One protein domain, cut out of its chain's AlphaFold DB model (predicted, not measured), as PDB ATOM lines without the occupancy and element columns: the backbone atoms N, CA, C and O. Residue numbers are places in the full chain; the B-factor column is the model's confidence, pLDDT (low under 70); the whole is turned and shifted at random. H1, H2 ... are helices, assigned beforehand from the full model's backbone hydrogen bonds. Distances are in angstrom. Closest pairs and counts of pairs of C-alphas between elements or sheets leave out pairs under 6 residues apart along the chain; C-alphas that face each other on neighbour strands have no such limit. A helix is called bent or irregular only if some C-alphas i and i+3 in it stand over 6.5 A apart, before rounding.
ATOM      1  N   ARG A  46     357.802 301.712 325.612       89.88
ATOM      2  CA  ARG A  46     357.640 302.259 326.960       89.88
ATOM      3  C   ARG A  46     356.405 303.143 327.109       89.88
ATOM      4  O   ARG A  46     355.687 303.016 328.096       89.88
ATOM      5  N   ASP A  47     356.166 304.014 326.140       89.94
ATOM      6  CA  ASP A  47     355.059 304.968 326.196       89.94
ATOM      7  C   ASP A  47     353.700 304.270 326.053       89.94
ATOM      8  O   ASP A  47     352.749 304.651 326.734       89.94
ATOM      9  N   ASP A  48     353.626 303.183 325.279       92.94
ATOM     10  CA  ASP A  48     352.418 302.364 325.147       92.94
ATOM     11  C   ASP A  48     352.052 301.710 326.490       92.94
ATOM     12  O   ASP A  48     350.894 301.741 326.911       92.94
ATOM     13  N   PHE A  49     353.048 301.168 327.204       92.94
ATOM     14  CA  PHE A  49     352.861 300.583 328.536       92.94
ATOM     15  C   PHE A  49     352.486 301.630 329.588       92.94
ATOM     16  O   PHE A  49     351.596 301.402 330.406       92.94
ATOM     17  N   LEU A  50     353.127 302.800 329.566       90.75
ATOM     18  CA  LEU A  50     352.781 303.891 330.478       90.75
ATOM     19  C   LEU A  50     351.361 304.387 330.245       90.75
ATOM     20  O   LEU A  50     350.616 304.569 331.207       90.75
ATOM     21  N   ASN A  51     350.968 304.535 328.982       91.56
ATOM     22  CA  ASN A  51     349.614 304.919 328.629       91.56
ATOM     23  C   ASN A  51     348.603 303.842 329.056       91.56
ATOM     24  O   ASN A  51     347.573 304.169 329.640       91.56
ATOM     25  N   LEU A  52     348.910 302.553 328.865       93.38
ATOM     26  CA  LEU A  52     348.061 301.461 329.348       93.38
ATOM     27  C   LEU A  52     347.868 301.508 330.872       93.38
ATOM     28  O   LEU A  52     346.749 301.349 331.353       93.38
ATOM     29  N   TYR A  53     348.938 301.719 331.640       91.75
ATOM     30  CA  TYR A  53     348.885 301.608 333.100       91.75
ATOM     31  C   TYR A  53     348.430 302.881 333.807       91.75
ATOM     32  O   TYR A  53     347.715 302.782 334.802       91.75
ATOM     33  N   TYR A  54     348.785 304.057 333.293       88.69
ATOM     34  CA  TYR A  54     348.583 305.347 333.968       88.69
ATOM     35  C   TYR A  54     347.877 306.405 333.103       88.69
ATOM     36  O   TYR A  54     347.517 307.472 333.608       88.69
ATOM     37  N   GLY A  55     347.643 306.124 331.820       85.94
ATOM     38  CA  GLY A  55     347.054 307.075 330.877       85.94
ATOM     39  C   GLY A  55     348.014 308.207 330.504       85.94
ATOM     40  O   GLY A  55     349.231 308.078 330.606       85.94
ATOM     41  N   THR A  56     347.460 309.350 330.102       70.00
ATOM     42  CA  THR A  56     348.204 310.550 329.671       70.00
ATOM     43  C   THR A  56     348.728 311.414 330.826       70.00
ATOM     44  O   THR A  56     349.135 312.556 330.617       70.00
ATOM     45  N   THR A  57     348.702 310.912 332.063       58.69
ATOM     46  CA  THR A  57     349.111 311.688 333.239       58.69
ATOM     47  C   THR A  57     350.631 311.704 333.422       58.69
ATOM     48  O   THR A  57     351.333 310.772 333.035       58.69
ATOM     49  N   ASN A  58     351.159 312.778 334.024       58.34
ATOM     50  CA  ASN A  58     352.581 312.915 334.364       58.34
ATOM     51  C   ASN A  58     352.986 311.872 335.420       58.34
ATOM     52  O   ASN A  58     352.919 312.118 336.625       58.34
ATOM     53  N   VAL A  59     353.409 310.695 334.960       62.88
ATOM     54  CA  VAL A  59     353.912 309.611 335.808       62.88
ATOM     55  C   VAL A  59     355.241 310.027 336.445       62.88
ATOM     56  O   VAL A  59     356.164 310.488 335.770       62.88
ATOM     57  N   SER A  60     355.358 309.859 337.765       61.84
ATOM     58  CA  SER A  60     356.581 310.187 338.498       61.84
ATOM     59  C   SER A  60     357.765 309.325 338.030       61.84
ATOM     60  O   SER A  60     357.618 308.141 337.717       61.84
ATOM     61  N   LYS A  61     358.979 309.898 338.022       57.44
ATOM     62  CA  LYS A  61     360.201 309.202 337.565       57.44
ATOM     63  C   LYS A  61     360.485 307.878 338.295       57.44
ATOM     64  O   LYS A  61     361.135 307.014 337.720       57.44
ATOM     65  N   GLY A  62     359.985 307.693 339.522       58.06
ATOM     66  CA  GLY A  62     360.152 306.450 340.289       58.06
ATOM     67  C   GLY A  62     359.346 305.266 339.744       58.06
ATOM     68  O   GLY A  62     359.834 304.140 339.752       58.06
ATOM     69  N   ILE A  63     358.154 305.514 339.198       62.59
ATOM     70  CA  ILE A  63     357.297 304.476 338.599       62.59
ATOM     71  C   ILE A  63     357.887 303.988 337.263       62.59
ATOM     72  O   ILE A  63     357.755 302.818 336.904       62.59
ATOM     73  N   LEU A  64     358.626 304.859 336.566       59.97
ATOM     74  CA  LEU A  64     359.268 304.563 335.281       59.97
ATOM     75  C   LEU A  64     360.335 303.460 335.365       59.97
ATOM     76  O   LEU A  64     360.553 302.775 334.369       59.97
ATOM     77  N   ASN A  65     360.981 303.274 336.521       64.31
ATOM     78  CA  ASN A  65     361.995 302.229 336.718       64.31
ATOM     79  C   ASN A  65     361.393 300.859 337.075       64.31
ATOM     80  O   ASN A  65     362.093 299.853 336.995       64.31
ATOM     81  N   SER A  66     360.107 300.808 337.432       81.69
ATOM     82  CA  SER A  66     359.427 299.587 337.891       81.69
ATOM     83  C   SER A  66     358.495 298.981 336.838       81.69
ATOM     84  O   SER A  66     357.752 298.051 337.146       81.69
ATOM     85  N   LEU A  67     358.529 299.490 335.600       87.44
ATOM     86  CA  LEU A  67     357.676 299.035 334.496       87.44
ATOM     87  C   LEU A  67     357.782 297.527 334.248       87.44
ATOM     88  O   LEU A  67     356.755 296.890 334.041       87.44
ATOM     89  N   ASP A  68     358.982 296.951 334.335       87.25
ATOM     90  CA  ASP A  68     359.196 295.506 334.167       87.25
ATOM     91  C   ASP A  68     358.390 294.700 335.204       87.25
ATOM     92  O   ASP A  68     357.677 293.755 334.864       87.25
ATOM     93  N   VAL A  69     358.447 295.123 336.471       87.25
ATOM     94  CA  VAL A  69     357.751 294.470 337.591       87.25
ATOM     95  C   VAL A  69     356.239 294.656 337.475       87.25
ATOM     96  O   VAL A  69     355.483 293.703 337.636       87.25
ATOM     97  N   ILE A  70     355.784 295.870 337.158       90.19
ATOM     98  CA  ILE A  70     354.359 296.168 336.964       90.19
ATOM     99  C   ILE A  70     353.794 295.338 335.807       90.19
ATOM    100  O   ILE A  70     352.717 294.759 335.934       90.19
ATOM    101  N   THR A  71     354.544 295.231 334.708       91.75
ATOM    102  CA  THR A  71     354.147 294.450 333.533       91.75
ATOM    103  C   THR A  71     354.050 292.966 333.857       91.75
ATOM    104  O   THR A  71     353.103 292.314 333.424       91.75
ATOM    105  N   PHE A  72     354.972 292.438 334.665       88.25
ATOM    106  CA  PHE A  72     354.882 291.069 335.165       88.25
ATOM    107  C   PHE A  72     353.573 290.834 335.940       88.25
ATOM    108  O   PHE A  72     352.809 289.943 335.577       88.25
ATOM    109  N   PHE A  73     353.252 291.676 336.931       88.75
ATOM    110  CA  PHE A  73     351.999 291.553 337.693       88.75
ATOM    111  C   PHE A  73     350.748 291.699 336.820       88.75
ATOM    112  O   PHE A  73     349.763 290.981 337.024       88.75
ATOM    113  N   PHE A  74     350.782 292.616 335.851       92.81
ATOM    114  CA  PHE A  74     349.716 292.799 334.874       92.81
ATOM    115  C   PHE A  74     349.489 291.523 334.057       92.81
ATOM    116  O   PHE A  74     348.362 291.035 334.020       92.81
ATOM    117  N   LEU A  75     350.544 290.962 333.460       91.81
ATOM    118  CA  LEU A  75     350.469 289.747 332.644       91.81
ATOM    119  C   LEU A  75     349.953 288.559 333.450       91.81
ATOM    120  O   LEU A  75     349.016 287.895 333.019       91.81
ATOM    121  N   THR A  76     350.494 288.331 334.650       87.19
ATOM    122  CA  THR A  76     350.032 287.243 335.521       87.19
ATOM    123  C   THR A  76     348.549 287.390 335.850       87.19
ATOM    124  O   THR A  76     347.795 286.424 335.766       87.19
ATOM    125  N   THR A  77     348.107 288.601 336.193       89.25
ATOM    126  CA  THR A  77     346.701 288.832 336.543       89.25
ATOM    127  C   THR A  77     345.787 288.707 335.323       89.25
ATOM    128  O   THR A  77     344.693 288.151 335.425       89.25
ATOM    129  N   TYR A  78     346.237 289.182 334.161       89.88
ATOM    130  CA  TYR A  78     345.531 289.053 332.890       89.88
ATOM    131  C   TYR A  78     345.335 287.589 332.494       89.88
ATOM    132  O   TYR A  78     344.207 287.179 332.223       89.88
ATOM    133  N   ASP A  79     346.403 286.791 332.532       87.06
ATOM    134  CA  ASP A  79     346.365 285.373 332.178       87.06
ATOM    135  C   ASP A  79     345.451 284.585 333.127       87.06
ATOM    136  O   ASP A  79     344.608 283.805 332.675       87.06
ATOM    137  N   VAL A  80     345.544 284.834 334.438       85.69
ATOM    138  CA  VAL A  80     344.656 284.215 335.436       85.69
ATOM    139  C   VAL A  80     343.197 284.574 335.165       85.69
ATOM    140  O   VAL A  80     342.343 283.688 335.153       85.69
ATOM    141  N   GLN A  81     342.896 285.848 334.897       85.88
ATOM    142  CA  GLN A  81     341.528 286.268 334.603       85.88
ATOM    143  C   GLN A  81     341.005 285.647 333.301       85.88
ATOM    144  O   GLN A  81     339.841 285.249 333.239       85.88
ATOM    145  N   LEU A  82     341.851 285.526 332.275       84.81
ATOM    146  CA  LEU A  82     341.503 284.879 331.012       84.81
ATOM    147  C   LEU A  82     341.130 283.405 331.234       84.81
ATOM    148  O   LEU A  82     340.111 282.942 330.722       84.81
ATOM    149  N   ILE A  83     341.916 282.687 332.037       82.62
ATOM    150  CA  ILE A  83     341.663 281.289 332.404       82.62
ATOM    151  C   ILE A  83     340.364 281.162 333.212       82.62
ATOM    152  O   ILE A  83     339.507 280.346 332.872       82.62
ATOM    153  N   LEU A  84     340.181 281.982 334.250       83.94
ATOM    154  CA  LEU A  84     338.985 281.960 335.101       83.94
ATOM    155  C   LEU A  84     337.703 282.242 334.311       83.94
ATOM    156  O   LEU A  84     336.701 281.541 334.481       83.94
ATOM    157  N   ASN A  85     337.746 283.222 333.409       82.81
ATOM    158  CA  ASN A  85     336.611 283.570 332.564       82.81
ATOM    159  C   ASN A  85     336.297 282.470 331.544       82.81
ATOM    160  O   ASN A  85     335.136 282.089 331.401       82.81
ATOM    161  N   ASN A  86     337.311 281.948 330.847       81.25
ATOM    162  CA  ASN A  86     337.094 281.030 329.728       81.25
ATOM    163  C   ASN A  86     336.845 279.585 330.174       81.25
ATOM    164  O   ASN A  86     336.005 278.907 329.586       81.25
ATOM    165  N   ILE A  87     337.553 279.109 331.201       79.19
ATOM    166  CA  ILE A  87     337.463 277.718 331.668       79.19
ATOM    167  C   ILE A  87     336.376 277.577 332.733       79.19
ATOM    168  O   ILE A  87     335.521 276.699 332.642       79.19
ATOM    169  N   PHE A  88     336.381 278.459 333.732       76.38
ATOM    170  CA  PHE A  88     335.527 278.321 334.914       76.38
ATOM    171  C   PHE A  88     334.263 279.189 334.866       76.38
ATOM    172  O   PHE A  88     333.454 279.131 335.792       76.38
ATOM    173  N   LYS A  89     334.074 279.993 333.804       78.62
ATOM    174  CA  LYS A  89     332.980 280.978 333.666       78.62
ATOM    175  C   LYS A  89     332.854 281.896 334.892       78.62
ATOM    176  O   LYS A  89     331.766 282.367 335.226       78.62
ATOM    177  N   TYR A  90     333.971 282.148 335.574       73.31
ATOM    178  CA  TYR A  90     334.009 282.896 336.821       73.31
ATOM    179  C   TYR A  90     334.363 284.359 336.553       73.31
ATOM    180  O   TYR A  90     335.528 284.700 336.387       73.31
ATOM    181  N   ASN A  91     333.349 285.229 336.544       65.94
ATOM    182  CA  ASN A  91     333.507 286.660 336.247       65.94
ATOM    183  C   ASN A  91     333.281 287.568 337.477       65.94
ATOM    184  O   ASN A  91     333.004 288.763 337.366       65.94
ATOM    185  N   LYS A  92     333.325 286.997 338.687       67.25
ATOM    186  CA  LYS A  92     333.119 287.760 339.922       67.25
ATOM    187  C   LYS A  92     334.442 288.426 340.313       67.25
ATOM    188  O   LYS A  92     335.458 287.752 340.402       67.25
ATOM    189  N   ASN A  93     334.413 289.735 340.572       71.94
ATOM    190  CA  ASN A  93     335.580 290.554 340.944       71.94
ATOM    191  C   ASN A  93     336.661 290.675 339.854       71.94
ATOM    192  O   ASN A  93     337.845 290.518 340.140       71.94
ATOM    193  N   ASN A  94     336.257 290.993 338.620       80.88
ATOM    194  CA  ASN A  94     337.191 291.252 337.525       80.88
ATOM    195  C   ASN A  94     338.191 292.385 337.892       80.88
ATOM    196  O   ASN A  94     337.750 293.514 338.133       80.88
ATOM    197  N   PRO A  95     339.512 292.114 337.925       85.62
ATOM    198  CA  PRO A  95     340.550 293.109 338.216       85.62
ATOM    199  C   PRO A  95     340.686 294.186 337.128       85.62
ATOM    200  O   PRO A  95     341.288 295.235 337.376       85.62
ATOM    201  N   PHE A  96     340.095 293.946 335.955       90.50
ATOM    202  CA  PHE A  96     340.057 294.845 334.805       90.50
ATOM    203  C   PHE A  96     338.597 295.184 334.446       90.50
ATOM    204  O   PHE A  96     338.051 294.642 333.479       90.50
ATOM    205  N   PRO A  97     337.918 296.028 335.249       90.56
ATOM    206  CA  PRO A  97     336.532 296.413 334.998       90.56
ATOM    207  C   PRO A  97     336.384 297.221 333.699       90.56
ATOM    208  O   PRO A  97     337.366 297.735 333.152       90.56
ATOM    209  N   SER A  98     335.144 297.375 333.227       90.12
ATOM    210  CA  SER A  98     334.834 298.369 332.194       90.12
ATOM    211  C   SER A  98     334.897 299.774 332.784       90.12
ATOM    212  O   SER A  98     334.534 299.993 333.943       90.12
ATOM    213  N   ILE A  99     335.271 300.758 331.961       89.12
ATOM    214  CA  ILE A  99     335.158 302.188 332.306       89.12
ATOM    215  C   ILE A  99     333.731 302.529 332.786       89.12
ATOM    216  O   ILE A  99     333.538 303.389 333.648       89.12
ATOM    217  N   ARG A 100     332.717 301.824 332.273       89.50
ATOM    218  CA  ARG A 100     331.299 302.040 332.601       89.50
ATOM    219  C   ARG A 100     330.917 301.570 334.001       89.50
ATOM    220  O   ARG A 100     329.967 302.103 334.572       89.50
ATOM    221  N   ASP A 101     331.663 300.628 334.574       86.00
ATOM    222  CA  ASP A 101     331.331 300.007 335.860       86.00
ATOM    223  C   ASP A 101     331.607 300.927 337.062       86.00
ATOM    224  O   ASP A 101     331.349 300.538 338.201       86.00
ATOM    225  N   LYS A 102     332.148 302.139 336.833       82.44
ATOM    226  CA  LYS A 102     332.562 303.114 337.866       82.44
ATOM    227  C   LYS A 102     333.457 302.504 338.956       82.44
ATOM    228  O   LYS A 102     333.510 302.998 340.081       82.44
ATOM    229  N   LYS A 103     334.170 301.430 338.618       86.56
ATOM    230  CA  LYS A 103     335.164 300.765 339.460       86.56
ATOM    231  C   LYS A 103     336.544 301.091 338.931       86.56
ATOM    232  O   LYS A 103     336.752 301.150 337.722       86.56
ATOM    233  N   THR A 104     337.489 301.291 339.833       84.81
ATOM    234  CA  THR A 104     338.891 301.419 339.456       84.81
ATOM    235  C   THR A 104     339.503 300.028 339.259       84.81
ATOM    236  O   THR A 104     339.190 299.113 340.030       84.81
ATOM    237  N   PRO A 105     340.363 299.846 338.242       89.06
ATOM    238  CA  PRO A 105     341.210 298.668 338.119       89.06
ATOM    239  C   PRO A 105     342.178 298.532 339.304       89.06
ATOM    240  O   PRO A 105     342.184 299.328 340.250       89.06
ATOM    241  N   MET A 106     343.047 297.525 339.238       85.69
ATOM    242  CA  MET A 106     344.125 297.330 340.211       85.69
ATOM    243  C   MET A 106     344.929 298.615 340.467       85.69
ATOM    244  O   MET A 106     345.339 299.303 339.535       85.69
ATOM    245  N   LYS A 107     345.251 298.887 341.742       84.00
ATOM    246  CA  LYS A 107     346.004 300.086 342.169       84.00
ATOM    247  C   LYS A 107     347.333 300.291 341.430       84.00
ATOM    248  O   LYS A 107     347.745 301.427 341.240       84.00
ATOM    249  N   LEU A 108     348.008 299.204 341.054       85.50
ATOM    250  CA  LEU A 108     349.290 299.234 340.337       85.50
ATOM    251  C   LEU A 108     349.148 299.720 338.889       85.50
ATOM    252  O   LEU A 108     350.067 300.346 338.367       85.50
ATOM    253  N   THR A 109     348.000 299.451 338.269       89.88
ATOM    254  CA  THR A 109     347.687 299.750 336.868       89.88
ATOM    255  C   THR A 109     346.314 300.432 336.784       89.88
ATOM    256  O   THR A 109     345.360 299.844 336.266       89.88
ATOM    257  N   PRO A 110     346.171 301.654 337.331       89.19
ATOM    258  CA  PRO A 110     344.876 302.313 337.499       89.19
ATOM    259  C   PRO A 110     344.150 302.633 336.184       89.19
ATOM    260  O   PRO A 110     342.947 302.871 336.211       89.19
ATOM    261  N   ASN A 111     344.844 302.627 335.043       91.25
ATOM    262  CA  ASN A 111     344.251 302.839 333.722       91.25
ATOM    263  C   ASN A 111     343.994 301.534 332.936       91.25
ATOM    264  O   ASN A 111     343.522 301.587 331.800       91.25
ATOM    265  N   ALA A 112     344.247 300.357 333.521       92.88
ATOM    266  CA  ALA A 112     344.056 299.057 332.868       92.88
ATOM    267  C   ALA A 112     342.576 298.619 332.827       92.88
ATOM    268  O   ALA A 112     342.205 297.545 333.294       92.88
ATOM    269  N   TYR A 113     341.713 299.469 332.281       93.44
ATOM    270  CA  TYR A 113     340.338 299.114 331.942       93.44
ATOM    271  C   TYR A 113     340.302 298.142 330.763       93.44
ATOM    272  O   TYR A 113     341.204 298.165 329.920       93.44
ATOM    273  N   ILE A 114     339.247 297.329 330.661       92.06
ATOM    274  CA  ILE A 114     339.140 296.342 329.576       92.06
ATOM    275  C   ILE A 114     339.216 296.994 328.190       92.06
ATOM    276  O   ILE A 114     339.908 296.486 327.313       92.06
ATOM    277  N   GLU A 115     338.625 298.178 328.019       94.12
ATOM    278  CA  GLU A 115     338.675 298.928 326.763       94.12
ATOM    279  C   GLU A 115     340.101 299.376 326.408       94.12
ATOM    280  O   GLU A 115     340.507 299.325 325.244       94.12
ATOM    281  N   ASN A 116     340.890 299.777 327.408       94.00
ATOM    282  CA  ASN A 116     342.277 300.197 327.216       94.00
ATOM    283  C   ASN A 116     343.187 298.999 326.929       94.00
ATOM    284  O   ASN A 116     344.062 299.087 326.068       94.00
ATOM    285  N   ILE A 117     342.945 297.866 327.595       93.94
ATOM    286  CA  ILE A 117     343.641 296.603 327.330       93.94
ATOM    287  C   ILE A 117     343.339 296.120 325.910       93.94
ATOM    288  O   ILE A 117     344.258 295.748 325.183       93.94
ATOM    289  N   ASP A 118     342.077 296.164 325.481       93.81
ATOM    290  CA  ASP A 118     341.686 295.787 324.124       93.81
ATOM    291  C   ASP A 118     342.339 296.697 323.080       93.81
ATOM    292  O   ASP A 118     342.790 296.219 322.036       93.81
ATOM    293  N   ASN A 119     342.445 297.999 323.362       94.62
ATOM    294  CA  ASN A 119     343.111 298.935 322.466       94.62
ATOM    295  C   ASN A 119     344.626 298.694 322.399       94.62
ATOM    296  O   ASN A 119     345.191 298.649 321.309       94.62
ATOM    297  N   PHE A 120     345.272 298.446 323.542       95.00
ATOM    298  CA  PHE A 120     346.677 298.044 323.610       95.00
ATOM    299  C   PHE A 120     346.923 296.736 322.841       95.00
ATOM    300  O   PHE A 120     347.859 296.629 322.044       95.00
ATOM    301  N   ARG A 121     346.034 295.747 322.991       94.19
ATOM    302  CA  ARG A 121     346.159 294.448 322.319       94.19
ATOM    303  C   ARG A 121     346.166 294.579 320.799       94.19
ATOM    304  O   ARG A 121     346.867 293.807 320.159       94.19
ATOM    305  N   LYS A 122     345.483 295.561 320.200       94.44
ATOM    306  CA  LYS A 122     345.520 295.767 318.736       94.44
ATOM    307  C   LYS A 122     346.944 295.955 318.200       94.44
ATOM    308  O   LYS A 122     347.262 295.410 317.148       94.44
ATOM    309  N   ASN A 123     347.804 296.644 318.950       94.62
ATOM    310  CA  ASN A 123     349.184 296.929 318.545       94.62
ATOM    311  C   ASN A 123     350.191 295.915 319.108       94.62
ATOM    312  O   ASN A 123     351.224 295.654 318.492       94.62
ATOM    313  N   HIS A 124     349.873 295.293 320.247       95.94
ATOM    314  CA  HIS A 124     350.795 294.419 320.980       95.94
ATOM    315  C   HIS A 124     350.342 292.952 321.045       95.94
ATOM    316  O   HIS A 124     350.874 292.175 321.838       95.94
ATOM    317  N   ASN A 125     349.397 292.532 320.194       94.38
ATOM    318  CA  ASN A 125     348.830 291.176 320.217       94.38
ATOM    319  C   ASN A 125     349.905 290.084 320.148       94.38
ATOM    320  O   ASN A 125     349.850 289.106 320.884       94.38
ATOM    321  N   ARG A 126     350.914 290.264 319.284       95.38
ATOM    322  CA  ARG A 126     352.017 289.300 319.141       95.38
ATOM    323  C   ARG A 126     352.809 289.148 320.437       95.38
ATOM    324  O   ARG A 126     353.149 288.033 320.812       95.38
ATOM    325  N   TRP A 127     353.078 290.254 321.126       96.19
ATOM    326  CA  TRP A 127     353.796 290.231 322.395       96.19
ATOM    327  C   TRP A 127     352.975 289.566 323.506       96.19
ATOM    328  O   TRP A 127     353.517 288.724 324.221       96.19
ATOM    329  N   MET A 128     351.674 289.865 323.588       93.44
ATOM    330  CA  MET A 128     350.746 289.196 324.511       93.44
ATOM    331  C   MET A 128     350.687 287.685 324.248       93.44
ATOM    332  O   MET A 128     350.790 286.888 325.173       93.44
ATOM    333  N   PHE A 129     350.583 287.283 322.979       92.00
ATOM    334  CA  PHE A 129     350.505 285.879 322.581       92.00
ATOM    335  C   PHE A 129     351.785 285.097 322.902       92.00
ATOM    336  O   PHE A 129     351.708 283.983 323.410       92.00
ATOM    337  N   ILE A 130     352.960 285.689 322.660       93.94
ATOM    338  CA  ILE A 130     354.251 285.082 323.018       93.94
ATOM    339  C   ILE A 130     354.357 284.885 324.538       93.94
ATOM    340  O   ILE A 130     354.752 283.808 324.980       93.94
ATOM    341  N   ASN A 131     353.963 285.889 325.331       93.56
ATOM    342  CA  ASN A 131     353.924 285.772 326.792       93.56
ATOM    343  C   ASN A 131     353.008 284.635 327.246       93.56
ATOM    344  O   ASN A 131     353.423 283.788 328.033       93.56
ATOM    345  N   TRP A 132     351.798 284.582 326.692       90.19
ATOM    346  CA  TRP A 132     350.821 283.554 327.020       90.19
ATOM    347  C   TRP A 132     351.324 282.141 326.690       90.19
ATOM    348  O   TRP A 132     351.238 281.251 327.535       90.19
ATOM    349  N   ILE A 133     351.923 281.931 325.507       91.50
ATOM    350  CA  ILE A 133     352.510 280.633 325.127       91.50
ATOM    351  C   ILE A 133     353.610 280.226 326.103       91.50
ATOM    352  O   ILE A 133     353.638 279.081 326.546       91.50
ATOM    353  N   ILE A 134     354.534 281.130 326.426       91.56
ATOM    354  CA  ILE A 134     355.677 280.773 327.270       91.56
ATOM    355  C   ILE A 134     355.220 280.468 328.697       91.56
ATOM    356  O   ILE A 134     355.646 279.460 329.260       91.56
ATOM    357  N   ASN A 135     354.296 281.260 329.248       87.88
ATOM    358  CA  ASN A 135     353.677 280.971 330.543       87.88
ATOM    359  C   ASN A 135     352.966 279.609 330.528       87.88
ATOM    360  O   ASN A 135     353.135 278.815 331.454       87.88
ATOM    361  N   PHE A 136     352.227 279.301 329.459       87.38
ATOM    362  CA  PHE A 136     351.582 278.002 329.284       87.38
ATOM    363  C   PHE A 136     352.595 276.850 329.226       87.38
ATOM    364  O   PHE A 136     352.400 275.846 329.903       87.38
ATOM    365  N   LEU A 137     353.697 276.993 328.481       90.50
ATOM    366  CA  LEU A 137     354.757 275.980 328.400       90.50
ATOM    367  C   LEU A 137     355.445 275.751 329.749       90.50
ATOM    368  O   LEU A 137     355.736 274.606 330.096       90.50
ATOM    369  N   ILE A 138     355.664 276.808 330.535       88.06
ATOM    370  CA  ILE A 138     356.201 276.688 331.896       88.06
ATOM    371  C   ILE A 138     355.234 275.872 332.766       88.06
ATOM    372  O   ILE A 138     355.640 274.880 333.369       88.06
ATOM    373  N   ILE A 139     353.945 276.232 332.784       85.19
ATOM    374  CA  ILE A 139     352.917 275.516 333.560       85.19
ATOM    375  C   ILE A 139     352.794 274.059 333.106       85.19
ATOM    376  O   ILE A 139     352.719 273.162 333.943       85.19
ATOM    377  N   LEU A 140     352.804 273.810 331.796       86.75
ATOM    378  CA  LEU A 140     352.744 272.468 331.226       86.75
ATOM    379  C   LEU A 140     353.922 271.617 331.706       86.75
ATOM    380  O   LEU A 140     353.729 270.467 332.093       86.75
ATOM    381  N   THR A 141     355.126 272.191 331.738       86.19
ATOM    382  CA  THR A 141     356.329 271.488 332.196       86.19
ATOM    383  C   THR A 141     356.224 271.119 333.681       86.19
ATOM    384  O   THR A 141     356.525 269.986 334.056       86.19
ATOM    385  N   PHE A 142     355.697 272.021 334.521       81.44
ATOM    386  CA  PHE A 142     355.387 271.721 335.926       81.44
ATOM    387  C   PHE A 142     354.288 270.658 336.085       81.44
ATOM    388  O   PHE A 142     354.393 269.790 336.949       81.44
ATOM    389  N   ALA A 143     353.242 270.694 335.260       84.50
ATOM    390  CA  ALA A 143     352.163 269.710 335.310       84.50
ATOM    391  C   ALA A 143     352.660 268.303 334.943       84.50
ATOM    392  O   ALA A 143     352.347 267.343 335.644       84.50
ATOM    393  N   VAL A 144     353.483 268.186 333.896       82.56
ATOM    394  CA  VAL A 144     354.132 266.924 333.508       82.56
ATOM    395  C   VAL A 144     354.992 266.385 334.652       82.56
ATOM    396  O   VAL A 144     354.924 265.195 334.945       82.56
ATOM    397  N   PHE A 145     355.730 267.250 335.353       78.12
ATOM    398  CA  PHE A 145     356.526 266.852 336.515       78.12
ATOM    399  C   PHE A 145     355.673 266.234 337.635       78.12
ATOM    400  O   PHE A 145     355.996 265.159 338.136       78.12
ATOM    401  N   ILE A 146     354.560 266.882 338.000       80.69
ATOM    402  CA  ILE A 146     353.637 266.369 339.026       80.69
ATOM    403  C   ILE A 146     353.040 265.025 338.595       80.69
ATOM    404  O   ILE A 146     352.936 264.112 339.408       80.69
ATOM    405  N   LEU A 147     352.656 264.888 337.323       81.81
ATOM    406  CA  LEU A 147     352.112 263.634 336.804       81.81
ATOM    407  C   LEU A 147     353.139 262.501 336.889       81.81
ATOM    408  O   LEU A 147     352.790 261.423 337.360       81.81
ATOM    409  N   ILE A 148     354.393 262.744 336.499       77.31
ATOM    410  CA  ILE A 148     355.471 261.750 336.614       77.31
ATOM    411  C   ILE A 148     355.652 261.313 338.078       77.31
ATOM    412  O   ILE A 148     355.628 260.115 338.347       77.31
ATOM    413  N   ASP A 149     355.745 262.251 339.030       74.12
ATOM    414  CA  ASP A 149     355.882 261.924 340.462       74.12
ATOM    415  C   ASP A 149     354.692 261.099 340.993       74.12
ATOM    416  O   ASP A 149     354.878 260.137 341.740       74.12
ATOM    417  N   LEU A 150     353.462 261.428 340.576       79.62
ATOM    418  CA  LEU A 150     352.248 260.713 340.986       79.62
ATOM    419  C   LEU A 150     352.146 259.296 340.407       79.62
ATOM    420  O   LEU A 150     351.689 258.393 341.107       79.62
ATOM    421  N   PHE A 151     352.527 259.098 339.141       74.19
ATOM    422  CA  PHE A 151     352.499 257.779 338.502       74.19
ATOM    423  C   PHE A 151     353.646 256.877 338.966       74.19
ATOM    424  O   PHE A 151     353.476 255.664 338.944       74.19
ATOM    425  N   TYR A 152     354.772 257.448 339.403       66.00
ATOM    426  CA  TYR A 152     355.956 256.693 339.823       66.00
ATOM    427  C   TYR A 152     355.977 256.339 341.319       66.00
ATOM    428  O   TYR A 152     356.623 255.380 341.726       66.00
ATOM    429  N   LYS A 153     355.253 257.083 342.167       57.47
ATOM    430  CA  LYS A 153     355.047 256.720 343.584       57.47
ATOM    431  C   LYS A 153     354.021 255.593 343.799       57.47
ATOM    432  O   LYS A 153     353.723 255.273 344.950       57.47
ATOM    433  N   ARG A 154     353.462 255.023 342.727       46.12
ATOM    434  CA  ARG A 154     352.610 253.824 342.734       46.12
ATOM    435  C   ARG A 154     353.382 252.626 342.210       46.12
ATOM    436  O   ARG A 154     353.137 251.534 342.761       46.12
TER     437      ARG A 154
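Overview. This is residues 46 to 154 of the 154 residues of an uncharacterized protein of Acinetobacter haemolyticus (UniProt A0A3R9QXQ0). A long helical arm sticks out of a small body: the bent helix H3 makes an L, its short arm H3a side by side with the short helix H1, its long arm H3b passing near H2 and then running out of the body, where residues 137 to 154, of which 137 to 152 belong to H3, stand free. H2 slants through the body, and the long loop of residues 89 to 113 folds back from its end to the start of H3a. The printed part has 109 residues with three named helices, H1, H2 and H3 along the chain, and no named strand; the class is all helix. The whole is loose, with a radius of gyration of the C-alphas of 16.8 A, and elongated, spanning 59 by 31 by 24 A, the free arm making much of the length.

Along the chain. H1 is residues 46 to 54, beginning at C-alpha 46 at (357.640, 302.259, 326.960) and measuring 11.9 A from first to last C-alpha. H2 is residues 67 to 88, 30.3 A long, and ends at C-alpha 88 at (335.527, 278.321, 334.914). H3, residues 114 to 152, was assigned as one helix by its hydrogen bonds but is bent, with C-alphas 123 and 126 lying 8.2 A apart. Its arm H3a is residues 114 to 123, 14.9 A long. Its arm H3b is residues 126 to 152, 38.8 A long, and ends at C-alpha 152 at (355.956, 256.693, 339.823).

Arrangement. H1 and H3a touch, their closest C-alphas being those of Leu 52 and Asn 116, 6.3 A apart. They run opposite ways at a shallow tilt of 9 degrees. H1 and H2 are close but not clearly touching, with the closest C-alphas, of Phe 49 and Leu 67, 7.8 A apart; they run the same way at a steep tilt of 61 degrees. H2 and H3b are also close but not clearly touching, with the closest C-alphas, of Asp 79 and Trp 132, 7.1 A apart; they run the same way at a steep tilt of 65 degrees. The arms H3a and H3b are about perpendicular, at 77 degrees. H1 and H3b are apart, and so are H2 and H3a. In H1, H2 and H3b every O i to N i+4 pair is within hydrogen-bond range; in H3a 5 of 6 are.

Size, cuts and confidence. The two C-alphas farthest apart, those of Asn 58 and Arg 154, are 59.7 A from each other. Without residues 137 to 154 the body spans 39 by 33 by 21 A. The printed part has no cut and ends at the chain's last residue, 154. Both links are long: 12 residues between H1 and H2, and 25 between H2 and H3. The mean pLDDT of the printed part is 84.1; residues 57 to 65, 91 to 92 and 152 to 154 are under 70.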